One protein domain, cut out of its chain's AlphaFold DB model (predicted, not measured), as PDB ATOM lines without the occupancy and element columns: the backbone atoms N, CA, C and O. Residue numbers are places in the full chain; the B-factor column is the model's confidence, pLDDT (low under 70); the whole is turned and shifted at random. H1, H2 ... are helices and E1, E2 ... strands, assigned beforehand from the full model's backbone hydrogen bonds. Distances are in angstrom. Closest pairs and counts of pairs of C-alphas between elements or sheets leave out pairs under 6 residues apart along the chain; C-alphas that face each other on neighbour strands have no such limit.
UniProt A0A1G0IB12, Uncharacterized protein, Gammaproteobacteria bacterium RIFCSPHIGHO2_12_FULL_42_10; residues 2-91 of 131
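Overview. This is residues 2 to 91 of the 131 residues of an uncharacterized protein of Gammaproteobacteria bacterium RIFCSPHIGHO2_12_FULL_42_10 (UniProt A0A1G0IB12). Two small sheets of two strands each lie side by side, with E1 of one next to E3 of the other, and the long helix H4 reaches away from them, with H1 packed on residues 79 to 83 of H4. The long link of residues 45 to 57 loops far out from the strands, its C-alphas 11 to 23 A from the mean of the C-alphas. The printed part has 90 residues, with four named helices and four named strands in the order H1 E1 E2 H2 E3 H3 E4 H4; both sheets, E1 - E2 and E3 - E4, are antiparallel and the class is mixed, helices and strands. It is compact, with a radius of gyration of the C-alphas of 13.5 A and spans of 37 by 34 by 25 A.

Along the chain. H1, residues 2 to 9, begins at C-alpha 2 (85.380, 81.351, 63.753) and is 10.4 A long. E1 is residues 11 to 13, E2 residues 21 to 23 and H2 residues 36 to 39. E3, residues 40 to 44, is 13.5 A long. H3 is residues 58 to 61, and E4, residues 62 to 67, is 13.2 A long. H4, residues 72 to 90, is 26.7 A long and ends at C-alpha 90 (90.811, 76.696, 76.195).

Arrangement. E1 and E2 form a hairpin, with N 12 and O 22 2.9 A apart, within hydrogen-bond range. E3 and E4 pair with N 43 and O 63 at 2.9 A. The closest C-alphas of E1 and E3, Tyr 12 and Gln 42, are 4.8 A apart. H1 touches H4 at a steep tilt of 43 degrees, opposite ways, closest at the C-alphas of Tyr 5 and Thr 83, 6.1 A. H2 and H4 only just touch, with 3 pairs of C-alphas within 8 A, the closest Gln 39 and Phe 75, 6.1 A. H1 and H3 are close but not clearly touching, at the C-alphas of Thr 6 and Trp 58, 7.1 A. In H1 and H4 every O i to N i+4 pair is within hydrogen-bond range; H2 and H3 are too short for one.

Size, cuts and confidence. The C-alphas farthest apart, of Pro 46 and Glu 91, are 38.9 A apart. The links E2 to H2 and E3 to H3 are long. The printed part has no cut, and no printed residue is under 70 in pLDDT.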
ATOM      1  N   ASP A   2      85.459  81.188  65.207       86.75
ATOM      2  CA  ASP A   2      85.380  81.351  63.753       86.75
ATOM      3  C   ASP A   2      86.741  81.424  63.050       86.75
ATOM      4  O   ASP A   2      86.925  80.784  62.027       86.75
ATOM      5  N   TRP A   3      87.743  82.096  63.631       90.94
ATOM      6  CA  TRP A   3      89.071  82.187  63.010       90.94
ATOM      7  C   TRP A   3      89.733  80.821  62.767       90.94
ATOM      8  O   TRP A   3      90.266  80.602  61.685       90.94
ATOM      9  N   ILE A   4      89.700  79.897  63.740       91.56
ATOM     10  CA  ILE A   4      90.321  78.565  63.581       91.56
ATOM     11  C   ILE A   4      89.523  77.741  62.573       91.56
ATOM     12  O   ILE A   4      90.112  77.066  61.734       91.56
ATOM     13  N   TYR A   5      88.195  77.825  62.650       93.38
ATOM     14  CA  TYR A   5      87.294  77.148  61.726       93.38
ATOM     15  C   TYR A   5      87.589  77.584  60.286       93.38
ATOM     16  O   TYR A   5      87.926  76.760  59.439       93.38
ATOM     17  N   THR A   6      87.608  78.892  60.035       93.25
ATOM     18  CA  THR A   6      87.917  79.429  58.714       93.25
ATOM     19  C   THR A   6      89.359  79.141  58.305       93.25
ATOM     20  O   THR A   6      89.618  78.871  57.134       93.25
ATOM     21  N   TYR A   7      90.315  79.158  59.237       93.50
ATOM     22  CA  TYR A   7      91.707  78.825  58.940       93.50
ATOM     23  C   TYR A   7      91.829  77.391  58.413       93.50
ATOM     24  O   TYR A   7      92.451  77.191  57.376       93.50
ATOM     25  N   LEU A   8      91.187  76.415  59.059       93.12
ATOM     26  CA  LEU A   8      91.187  75.020  58.602       93.12
ATOM     27  C   LEU A   8      90.458  74.828  57.265       93.12
ATOM     28  O   LEU A   8      90.841  73.959  56.494       93.12
ATOM     29  N   HIS A   9      89.458  75.656  56.970       92.62
ATOM     30  CA  HIS A   9      88.654  75.555  55.752       92.62
ATOM     31  C   HIS A   9      89.209  76.291  54.523       92.62
ATOM     32  O   HIS A   9      88.725  76.062  53.416       92.62
ATOM     33  N   SER A  10      90.161  77.208  54.703       93.31
ATOM     34  CA  SER A  10      90.601  78.147  53.660       93.31
ATOM     35  C   SER A  10      91.974  77.827  53.067       93.31
ATOM     36  O   SER A  10      92.653  78.715  52.534       93.31
ATOM     37  N   PHE A  11      92.393  76.564  53.162       94.94
ATOM     38  CA  PHE A  11      93.571  76.074  52.461       94.94
ATOM     39  C   PHE A  11      93.292  75.950  50.967       94.94
ATOM     40  O   PHE A  11      92.221  75.551  50.538       94.94
ATOM     41  N   TYR A  12      94.267  76.305  50.144       94.44
ATOM     42  CA  TYR A  12      94.182  76.137  48.701       94.44
ATOM     43  C   TYR A  12      95.535  75.743  48.132       94.44
ATOM     44  O   TYR A  12      96.590  76.014  48.710       94.44
ATOM     45  N   LYS A  13      95.507  75.102  46.968       93.88
ATOM     46  CA  LYS A  13      96.709  74.638  46.282       93.88
ATOM     47  C   LYS A  13      97.502  75.812  45.713       93.88
ATOM     48  O   LYS A  13      96.991  76.575  44.894       93.88
ATOM     49  N   ASP A  14      98.765  75.914  46.107       93.94
ATOM     50  CA  ASP A  14      99.696  76.943  45.650       93.94
ATOM     51  C   ASP A  14     101.094  76.334  45.512       93.94
ATOM     52  O   ASP A  14     101.812  76.133  46.487       93.94
ATOM     53  N   LEU A  15     101.493  76.030  44.276       90.94
ATOM     54  CA  LEU A  15     102.779  75.387  43.989       90.94
ATOM     55  C   LEU A  15     103.984  76.321  44.179       90.94
ATOM     56  O   LEU A  15     105.121  75.885  44.007       90.94
ATOM     57  N   THR A  16     103.759  77.601  44.493       90.94
ATOM     58  CA  THR A  16     104.842  78.550  44.769       90.94
ATOM     59  C   THR A  16     105.343  78.471  46.211       90.94
ATOM     60  O   THR A  16     106.462  78.906  46.490       90.94
ATOM     61  N   THR A  17     104.554  77.898  47.128       90.44
ATOM     62  CA  THR A  17     104.938  77.727  48.534       90.44
ATOM     63  C   THR A  17     105.707  76.424  48.755       90.44
ATOM     64  O   THR A  17     105.591  75.459  48.001       90.44
ATOM     65  N   ALA A  18     106.496  76.366  49.833       89.31
ATOM     66  CA  ALA A  18     107.295  75.184  50.165       89.31
ATOM     67  C   ALA A  18     106.445  73.937  50.479       89.31
ATOM     68  O   ALA A  18     106.895  72.814  50.268       89.31
ATOM     69  N   THR A  19     105.230  74.132  50.991       89.88
ATOM     70  CA  THR A  19     104.279  73.067  51.341       89.88
ATOM     71  C   THR A  19     103.361  72.685  50.177       89.88
ATOM     72  O   THR A  19     102.670  71.675  50.269       89.88
ATOM     73  N   GLY A  20     103.344  73.462  49.086       91.75
ATOM     74  CA  GLY A  20     102.440  73.271  47.946       91.75
ATOM     75  C   GLY A  20     101.000  73.742  48.192       91.75
ATOM     76  O   GLY A  20     100.135  73.560  47.330       91.75
ATOM     77  N   VAL A  21     100.741  74.338  49.357       93.75
ATOM     78  CA  VAL A  21      99.452  74.910  49.759       93.75
ATOM     79  C   VAL A  21      99.653  76.274  50.412       93.75
ATOM     80  O   VAL A  21     100.737  76.598  50.903       93.75
ATOM     81  N   ASN A  22      98.605  77.081  50.422       94.69
ATOM     82  CA  ASN A  22      98.573  78.389  51.059       94.69
ATOM     83  C   ASN A  22      97.186  78.622  51.687       94.69
ATOM     84  O   ASN A  22      96.292  77.794  51.525       94.69
ATOM     85  N   ASN A  23      97.010  79.700  52.451       94.44
ATOM     86  CA  ASN A  23      95.789  79.971  53.209       94.44
ATOM     87  C   ASN A  23      95.295  81.408  52.989       94.44
ATOM     88  O   ASN A  23      96.104  82.324  52.828       94.44
ATOM     89  N   LEU A  24      93.973  81.609  52.974       91.88
ATOM     90  CA  LEU A  24      93.374  82.933  52.754       91.88
ATOM     91  C   LEU A  24      93.550  83.885  53.940       91.88
ATOM     92  O   LEU A  24      93.779  85.075  53.739       91.88
ATOM     93  N   ILE A  25      93.432  83.380  55.170       91.75
ATOM     94  CA  ILE A  25      93.527  84.217  56.373       91.75
ATOM     95  C   ILE A  25      94.979  84.425  56.792       91.75
ATOM     96  O   ILE A  25      95.333  85.488  57.307       91.75
ATOM     97  N   PHE A  26      95.827  83.416  56.588       92.06
ATOM     98  CA  PHE A  26      97.242  83.482  56.939       92.06
ATOM     99  C   PHE A  26      98.130  83.178  55.721       92.06
ATOM    100  O   PHE A  26      98.538  82.030  55.513       92.06
ATOM    101  N   PRO A  27      98.438  84.205  54.907       91.19
ATOM    102  CA  PRO A  27      99.243  84.043  53.704       91.19
ATOM    103  C   PRO A  27     100.639  83.501  54.008       91.19
ATOM    104  O   PRO A  27     101.267  83.875  54.998       91.19
ATOM    105  N   HIS A  28     101.151  82.664  53.108       89.00
ATOM    106  CA  HIS A  28     102.460  82.015  53.211       89.00
ATOM    107  C   HIS A  28     102.622  81.189  54.491       89.00
ATOM    108  O   HIS A  28     103.693  81.162  55.103       89.00
ATOM    109  N   THR A  29     101.551  80.502  54.890       89.56
ATOM    110  CA  THR A  29     101.600  79.585  56.024       89.56
ATOM    111  C   THR A  29     102.687  78.525  55.830       89.56
ATOM    112  O   THR A  29     102.815  77.907  54.774       89.56
ATOM    113  N   ALA A  30     103.490  78.315  56.873       90.56
ATOM    114  CA  ALA A  30     104.486  77.246  56.908       90.56
ATOM    115  C   ALA A  30     103.861  75.882  57.246       90.56
ATOM    116  O   ALA A  30     104.533  74.854  57.172       90.56
ATOM    117  N   MET A  31     102.588  75.874  57.652       92.50
ATOM    118  CA  MET A  31     101.865  74.662  58.002       92.50
ATOM    119  C   MET A  31     101.357  73.979  56.724       92.50
ATOM    120  O   MET A  31     100.711  74.642  55.910       92.50
ATOM    121  N   PRO A  32     101.619  72.677  56.523       92.19
ATOM    122  CA  PRO A  32     100.942  71.926  55.476       92.19
ATOM    123  C   PRO A  32      99.456  71.777  55.814       92.19
ATOM    124  O   PRO A  32      99.060  71.853  56.980       92.19
ATOM    125  N   ASP A  33      98.640  71.517  54.800       92.62
ATOM    126  CA  ASP A  33      97.237  71.191  55.013       92.62
ATOM    127  C   ASP A  33      97.119  69.762  55.565       92.62
ATOM    128  O   ASP A  33      97.317  68.769  54.863       92.62
ATOM    129  N   ILE A  34      96.839  69.672  56.865       91.75
ATOM    130  CA  ILE A  34      96.671  68.405  57.588       91.75
ATOM    131  C   ILE A  34      95.327  67.753  57.229       91.75
ATOM    132  O   ILE A  34      95.197  66.530  57.298       91.75
ATOM    133  N   MET A  35      94.338  68.559  56.837       93.12
ATOM    134  CA  MET A  35      92.973  68.125  56.552       93.12
ATOM    135  C   MET A  35      92.755  67.742  55.084       93.12
ATOM    136  O   MET A  35      91.720  67.151  54.769       93.12
ATOM    137  N   ALA A  36      93.741  67.972  54.212       92.56
ATOM    138  CA  ALA A  36      93.700  67.627  52.789       92.56
ATOM    139  C   ALA A  36      93.188  66.199  52.476       92.56
ATOM    140  O   ALA A  36      92.388  66.055  51.552       92.56
ATOM    141  N   PRO A  37      93.542  65.125  53.221       93.50
ATOM    142  CA  PRO A  37      93.007  63.784  52.949       93.50
ATOM    143  C   PRO A  37      91.491  63.645  53.183       93.50
ATOM    144  O   PRO A  37      90.853  62.728  52.654       93.50
ATOM    145  N   TYR A  38      90.910  64.520  54.002       95.00
ATOM    146  CA  TYR A  38      89.498  64.506  54.376       95.00
ATOM    147  C   TYR A  38      88.689  65.471  53.518       95.00
ATOM    148  O   TYR A  38      87.731  65.047  52.875       95.00
ATOM    149  N   GLN A  39      89.124  66.729  53.451       94.69
ATOM    150  CA  GLN A  39      88.469  67.787  52.686       94.69
ATOM    151  C   GLN A  39      88.662  67.603  51.177       94.69
ATOM    152  O   GLN A  39      87.704  67.680  50.408       94.69
ATOM    153  N   GLY A  40      89.895  67.301  50.764       93.62
ATOM    154  CA  GLY A  40      90.321  67.244  49.371       93.62
ATOM    155  C   GLY A  40      91.051  68.505  48.899       93.62
ATOM    156  O   GLY A  40      91.329  69.417  49.672       93.62
ATOM    157  N   ASP A  41      91.375  68.553  47.605       92.38
ATOM    158  CA  ASP A  41      92.141  69.655  47.016       92.38
ATOM    159  C   ASP A  41      91.216  70.834  46.679       92.38
ATOM    160  O   ASP A  41      90.297  70.702  45.862       92.38
ATOM    161  N   GLN A  42      91.511  72.010  47.231       93.94
ATOM    162  CA  GLN A  42      90.832  73.265  46.898       93.94
ATOM    163  C   GLN A  42      91.692  74.171  46.006       93.94
ATOM    164  O   GLN A  42      92.925  74.161  46.058       93.94
ATOM    165  N   ALA A  43      91.032  74.987  45.187       93.19
ATOM    166  CA  ALA A  43      91.660  76.005  44.351       93.19
ATOM    167  C   ALA A  43      91.019  77.378  44.580       93.19
ATOM    168  O   ALA A  43      89.836  77.472  44.906       93.19
ATOM    169  N   LEU A  44      91.800  78.438  44.367       92.62
ATOM    170  CA  LEU A  44      91.302  79.810  44.434       92.62
ATOM    171  C   LEU A  44      90.356  80.127  43.278       92.62
ATOM    172  O   LEU A  44      90.656  79.858  42.112       92.62
ATOM    173  N   VAL A  45      89.252  80.789  43.609       90.06
ATOM    174  CA  VAL A  45      88.333  81.365  42.633       90.06
ATOM    175  C   VAL A  45      88.933  82.674  42.107       90.06
ATOM    176  O   VAL A  45      89.232  83.569  42.895       90.06
ATOM    177  N   PRO A  46      89.100  82.842  40.781       83.75
ATOM    178  CA  PRO A  46      89.716  84.045  40.217       83.75
ATOM    179  C   PRO A  46      88.847  85.303  40.367       83.75
ATOM    180  O   PRO A  46      89.374  86.411  40.340       83.75
ATOM    181  N   HIS A  47      87.529  85.139  40.487       81.00
ATOM    182  CA  HIS A  47      86.563  86.217  40.706       81.00
ATOM    183  C   HIS A  47      85.590  85.797  41.817       81.00
ATOM    184  O   HIS A  47      84.542  85.230  41.502       81.00
ATOM    185  N   PRO A  48      85.943  86.002  43.100       82.44
ATOM    186  CA  PRO A  48      85.039  85.699  44.202       82.44
ATOM    187  C   PRO A  48      83.807  86.607  44.154       82.44
ATOM    188  O   PRO A  48      83.868  87.740  43.661       82.44
ATOM    189  N   MET A  49      82.681  86.102  44.658       80.50
ATOM    190  CA  MET A  49      81.476  86.911  44.798       80.50
ATOM    191  C   MET A  49      81.661  87.882  45.967       80.50
ATOM    192  O   MET A  49      82.127  87.497  47.035       80.50
ATOM    193  N   TYR A  50      81.325  89.150  45.742       82.50
ATOM    194  CA  TYR A  50      81.332  90.168  46.786       82.50
ATOM    195  C   TYR A  50      79.926  90.298  47.354       82.50
ATOM    196  O   TYR A  50      78.943  90.271  46.603       82.50
ATOM    197  N   ASP A  51      79.831  90.487  48.663       82.94
ATOM    198  CA  ASP A  51      78.582  90.910  49.273       82.94
ATOM    199  C   ASP A  51      78.225  92.359  48.865       82.94
ATOM    200  O   ASP A  51      78.974  93.068  48.183       82.94
ATOM    201  N   TRP A  52      77.056  92.833  49.300       84.38
ATOM    202  CA  TRP A  52      76.609  94.211  49.054       84.38
ATOM    203  C   TRP A  52      77.550  95.284  49.647       84.38
ATOM    204  O   TRP A  52      77.538  96.433  49.201       84.38
ATOM    205  N   LEU A  53      78.357  94.929  50.649       87.69
ATOM    206  CA  LEU A  53      79.308  95.806  51.335       87.69
ATOM    207  C   LEU A  53      80.726  95.729  50.735       87.69
ATOM    208  O   LEU A  53      81.593  96.508  51.134       87.69
ATOM    209  N   GLY A  54      80.960  94.855  49.751       81.56
ATOM    210  CA  GLY A  54      82.263  94.639  49.124       81.56
ATOM    211  C   GLY A  54      83.194  93.698  49.899       81.56
ATOM    212  O   GLY A  54      84.400  93.713  49.650       81.56
ATOM    213  N   HIS A  55      82.676  92.898  50.827       81.50
ATOM    214  CA  HIS A  55      83.421  91.848  51.519       81.50
ATOM    215  C   HIS A  55      83.381  90.532  50.735       81.50
ATOM    216  O   HIS A  55      82.402  90.224  50.057       81.50
ATOM    217  N   VAL A  56      84.471  89.768  50.831       82.12
ATOM    218  CA  VAL A  56      84.585  88.412  50.286       82.12
ATOM    219  C   VAL A  56      84.682  87.459  51.457       82.12
ATOM    220  O   VAL A  56      85.611  87.557  52.262       82.12
ATOM    221  N   GLU A  57      83.737  86.535  51.525       86.75
ATOM    222  CA  GLU A  57      83.798  85.444  52.477       86.75
ATOM    223  C   GLU A  57      84.715  84.337  51.960       86.75
ATOM    224  O   GLU A  57      84.888  84.126  50.757       86.75
ATOM    225  N   TRP A  58      85.329  83.611  52.890       85.00
ATOM    226  CA  TRP A  58      86.298  82.572  52.554       85.00
ATOM    227  C   TRP A  58      85.694  81.477  51.662       85.00
ATOM    228  O   TRP A  58      86.375  80.986  50.765       85.00
ATOM    229  N   TYR A  59      84.420  81.129  51.870       85.12
ATOM    230  CA  TYR A  59      83.725  80.081  51.121       85.12
ATOM    231  C   TYR A  59      83.419  80.484  49.670       85.12
ATOM    232  O   TYR A  59      83.236  79.611  48.828       85.12
ATOM    233  N   ASP A  60      83.417  81.783  49.353       86.38
ATOM    234  CA  ASP A  60      83.267  82.293  47.983       86.38
ATOM    235  C   ASP A  60      84.617  82.388  47.247       86.38
ATOM    236  O   ASP A  60      84.669  82.545  46.024       86.38
ATOM    237  N   ALA A  61      85.724  82.304  47.990       88.69
ATOM    238  CA  ALA A  61      87.080  82.446  47.474       88.69
ATOM    239  C   ALA A  61      87.774  81.110  47.167       88.69
ATOM    240  O   ALA A  61      88.748  81.105  46.408       88.69
ATOM    241  N   VAL A  62      87.287  79.983  47.698       92.00
ATOM    242  CA  VAL A  62      87.819  78.640  47.406       92.00
ATOM    243  C   VAL A  62      86.754  77.710  46.840       92.00
ATOM    244  O   VAL A  62      85.613  77.697  47.286       92.00
ATOM    245  N   VAL A  63      87.143  76.884  45.870       91.81
ATOM    246  CA  VAL A  63      86.294  75.829  45.300       91.81
ATOM    247  C   VAL A  63      86.990  74.484  45.433       91.81
ATOM    248  O   VAL A  63      88.189  74.358  45.176       91.81
ATOM    249  N   LEU A  64      86.219  73.471  45.826       92.44
ATOM    250  CA  LEU A  64      86.682  72.092  45.911       92.44
ATOM    251  C   LEU A  64      86.848  71.507  44.503       92.44
ATOM    252  O   LEU A  64      85.884  71.398  43.747       92.44
ATOM    253  N   MET A  65      88.078  71.131  44.154       91.31
ATOM    254  CA  MET A  65      88.423  70.563  42.846       91.31
ATOM    255  C   MET A  65      88.401  69.038  42.860       91.31
ATOM    256  O   MET A  65      87.950  68.405  41.906       91.31
ATOM    257  N   HIS A  66      88.907  68.443  43.937       91.50
ATOM    258  CA  HIS A  66      88.906  67.003  44.132       91.50
ATOM    259  C   HIS A  66      88.392  66.700  45.527       91.50
ATOM    260  O   HIS A  66      88.959  67.190  46.494       91.50
ATOM    261  N   GLN A  67      87.330  65.905  45.620       92.81
ATOM    262  CA  GLN A  67      86.767  65.518  46.903       92.81
ATOM    263  C   GLN A  67      87.700  64.546  47.628       92.81
ATOM    264  O   GLN A  67      88.196  63.592  47.025       92.81
ATOM    265  N   GLY A  68      87.935  64.806  48.915       92.81
ATOM    266  CA  GLY A  68      88.674  63.908  49.794       92.81
ATOM    267  C   GLY A  68      87.839  62.707  50.243       92.81
ATOM    268  O   GLY A  68      86.901  62.272  49.575       92.81
ATOM    269  N   SER A  69      88.196  62.147  51.396       94.81
ATOM    270  CA  SER A  69      87.466  61.012  51.977       94.81
ATOM    271  C   SER A  69      86.122  61.379  52.619       94.81
ATOM    272  O   SER A  69      85.338  60.469  52.883       94.81
ATOM    273  N   MET A  70      85.845  62.665  52.852       94.88
ATOM    274  CA  MET A  70      84.601  63.165  53.454       94.88
ATOM    275  C   MET A  70      83.799  64.012  52.459       94.88
ATOM    276  O   MET A  70      84.340  64.548  51.485       94.88
ATOM    277  N   THR A  71      82.488  64.139  52.680       94.88
ATOM    278  CA  THR A  71      81.697  65.164  51.977       94.88
ATOM    279  C   THR A  71      81.964  66.558  52.550       94.88
ATOM    280  O   THR A  71      82.424  66.670  53.689       94.88
ATOM    281  N   PRO A  72      81.696  67.640  51.793       92.12
ATOM    282  CA  PRO A  72      81.829  69.000  52.313       92.12
ATOM    283  C   PRO A  72      81.042  69.222  53.611       92.12
ATOM    284  O   PRO A  72      81.542  69.872  54.523       92.12
ATOM    285  N   GLU A  73      79.849  68.636  53.718       93.19
ATOM    286  CA  GLU A  73      78.997  68.722  54.906       93.19
ATOM    287  C   GLU A  73      79.582  67.941  56.089       93.19
ATOM    288  O   GLU A  73      79.586  68.428  57.215       93.19
ATOM    289  N   GLU A  74      80.109  66.736  55.852       95.19
ATOM    290  CA  GLU A  74      80.769  65.944  56.898       95.19
ATOM    291  C   GLU A  74      82.027  66.644  57.423       95.19
ATOM    292  O   GLU A  74      82.279  66.661  58.631       95.19
ATOM    293  N   PHE A  75      82.804  67.245  56.521       94.56
ATOM    294  CA  PHE A  75      84.004  67.992  56.873       94.56
ATOM    295  C   PHE A  75      83.683  69.262  57.677       94.56
ATOM    296  O   PHE A  75      84.386  69.575  58.641       94.56
ATOM    297  N   ASP A  76      82.607  69.962  57.318       94.19
ATOM    298  CA  ASP A  76      82.109  71.135  58.041       94.19
ATOM    299  C   ASP A  76      81.700  70.793  59.483       94.19
ATOM    300  O   ASP A  76      82.130  71.444  60.441       94.19
ATOM    301  N   VAL A  77      80.949  69.699  59.660       95.81
ATOM    302  CA  VAL A  77      80.568  69.194  60.988       95.81
ATOM    303  C   VAL A  77      81.807  68.837  61.809       95.81
ATOM    304  O   VAL A  77      81.934  69.269  62.953       95.81
ATOM    305  N   LEU A  78      82.759  68.110  61.220       94.94
ATOM    306  CA  LEU A  78      83.991  67.718  61.906       94.94
ATOM    307  C   LEU A  78      84.821  68.932  62.345       94.94
ATOM    308  O   LEU A  78      85.316  68.975  63.474       94.94
ATOM    309  N   THR A  79      84.976  69.928  61.474       94.19
ATOM    310  CA  THR A  79      85.748  71.137  61.787       94.19
ATOM    311  C   THR A  79      85.044  71.972  62.855       94.19
ATOM    312  O   THR A  79      85.687  72.478  63.782       94.19
ATOM    313  N   THR A  80      83.717  72.056  62.793       95.00
ATOM    314  CA  THR A  80      82.886  72.677  63.829       95.00
ATOM    315  C   THR A  80      83.067  71.983  65.181       95.00
ATOM    316  O   THR A  80      83.329  72.644  66.185       95.00
ATOM    317  N   ASP A  81      83.026  70.655  65.224       95.69
ATOM    318  CA  ASP A  81      83.196  69.895  66.465       95.69
ATOM    319  C   ASP A  81      84.599  70.056  67.062       95.69
ATOM    320  O   ASP A  81      84.737  70.272  68.269       95.69
ATOM    321  N   ILE A  82      85.652  70.020  66.238       94.12
ATOM    322  CA  ILE A  82      87.034  70.230  66.702       94.12
ATOM    323  C   ILE A  82      87.216  71.647  67.243       94.12
ATOM    324  O   ILE A  82      87.833  71.833  68.294       94.12
ATOM    325  N   THR A  83      86.691  72.657  66.552       93.75
ATOM    326  CA  THR A  83      86.816  74.045  67.012       93.75
ATOM    327  C   THR A  83      86.006  74.306  68.271       93.75
ATOM    328  O   THR A  83      86.523  74.952  69.180       93.75
ATOM    329  N   ASN A  84      84.810  73.728  68.394       92.94
ATOM    330  CA  ASN A  84      84.026  73.746  69.628       92.94
ATOM    331  C   ASN A  84      84.736  73.013  70.774       92.94
ATOM    332  O   ASN A  84      84.722  73.470  71.918       92.94
ATOM    333  N   PHE A  85      85.411  71.902  70.486       93.44
ATOM    334  CA  PHE A  85      86.219  71.205  71.479       93.44
ATOM    335  C   PHE A  85      87.413  72.054  71.938       93.44
ATOM    336  O   PHE A  85      87.628  72.206  73.139       93.44
ATOM    337  N   LEU A  86      88.170  72.648  71.010       92.94
ATOM    338  CA  LEU A  86      89.303  73.531  71.322       92.94
ATOM    339  C   LEU A  86      88.859  74.784  72.084       92.94
ATOM    340  O   LEU A  86      89.552  75.219  73.007       92.94
ATOM    341  N   ALA A  87      87.697  75.332  71.726       90.69
ATOM    342  CA  ALA A  87      87.040  76.425  72.430       90.69
ATOM    343  C   ALA A  87      86.832  76.079  73.905       90.69
ATOM    344  O   ALA A  87      87.304  76.781  74.798       90.69
ATOM    345  N   TYR A  88      86.177  74.946  74.143       90.31
ATOM    346  CA  TYR A  88      85.898  74.449  75.479       90.31
ATOM    347  C   TYR A  88      87.179  74.108  76.252       90.31
ATOM    348  O   TYR A  88      87.307  74.459  77.421       90.31
ATOM    349  N   ALA A  89      88.158  73.467  75.607       92.38
ATOM    350  CA  ALA A  89      89.427  73.103  76.234       92.38
ATOM    351  C   ALA A  89      90.257  74.331  76.642       92.38
ATOM    352  O   ALA A  89      90.967  74.288  77.647       92.38
ATOM    353  N   SER A  90      90.154  75.423  75.880       90.75
ATOM    354  CA  SER A  90      90.811  76.696  76.195       90.75
ATOM    355  C   SER A  90      90.138  77.412  77.369       90.75
ATOM    356  O   SER A  90      90.811  78.118  78.118       90.75
ATOM    357  N   GLU A  91      88.830  77.208  77.562       90.19
ATOM    358  CA  GLU A  91      88.055  77.868  78.613       90.19
ATOM    359  C   GLU A  91      87.009  76.942  79.277       90.19
ATOM    360  O   GLU A  91      85.797  77.134  79.142       90.19
TER     361      GLU A  91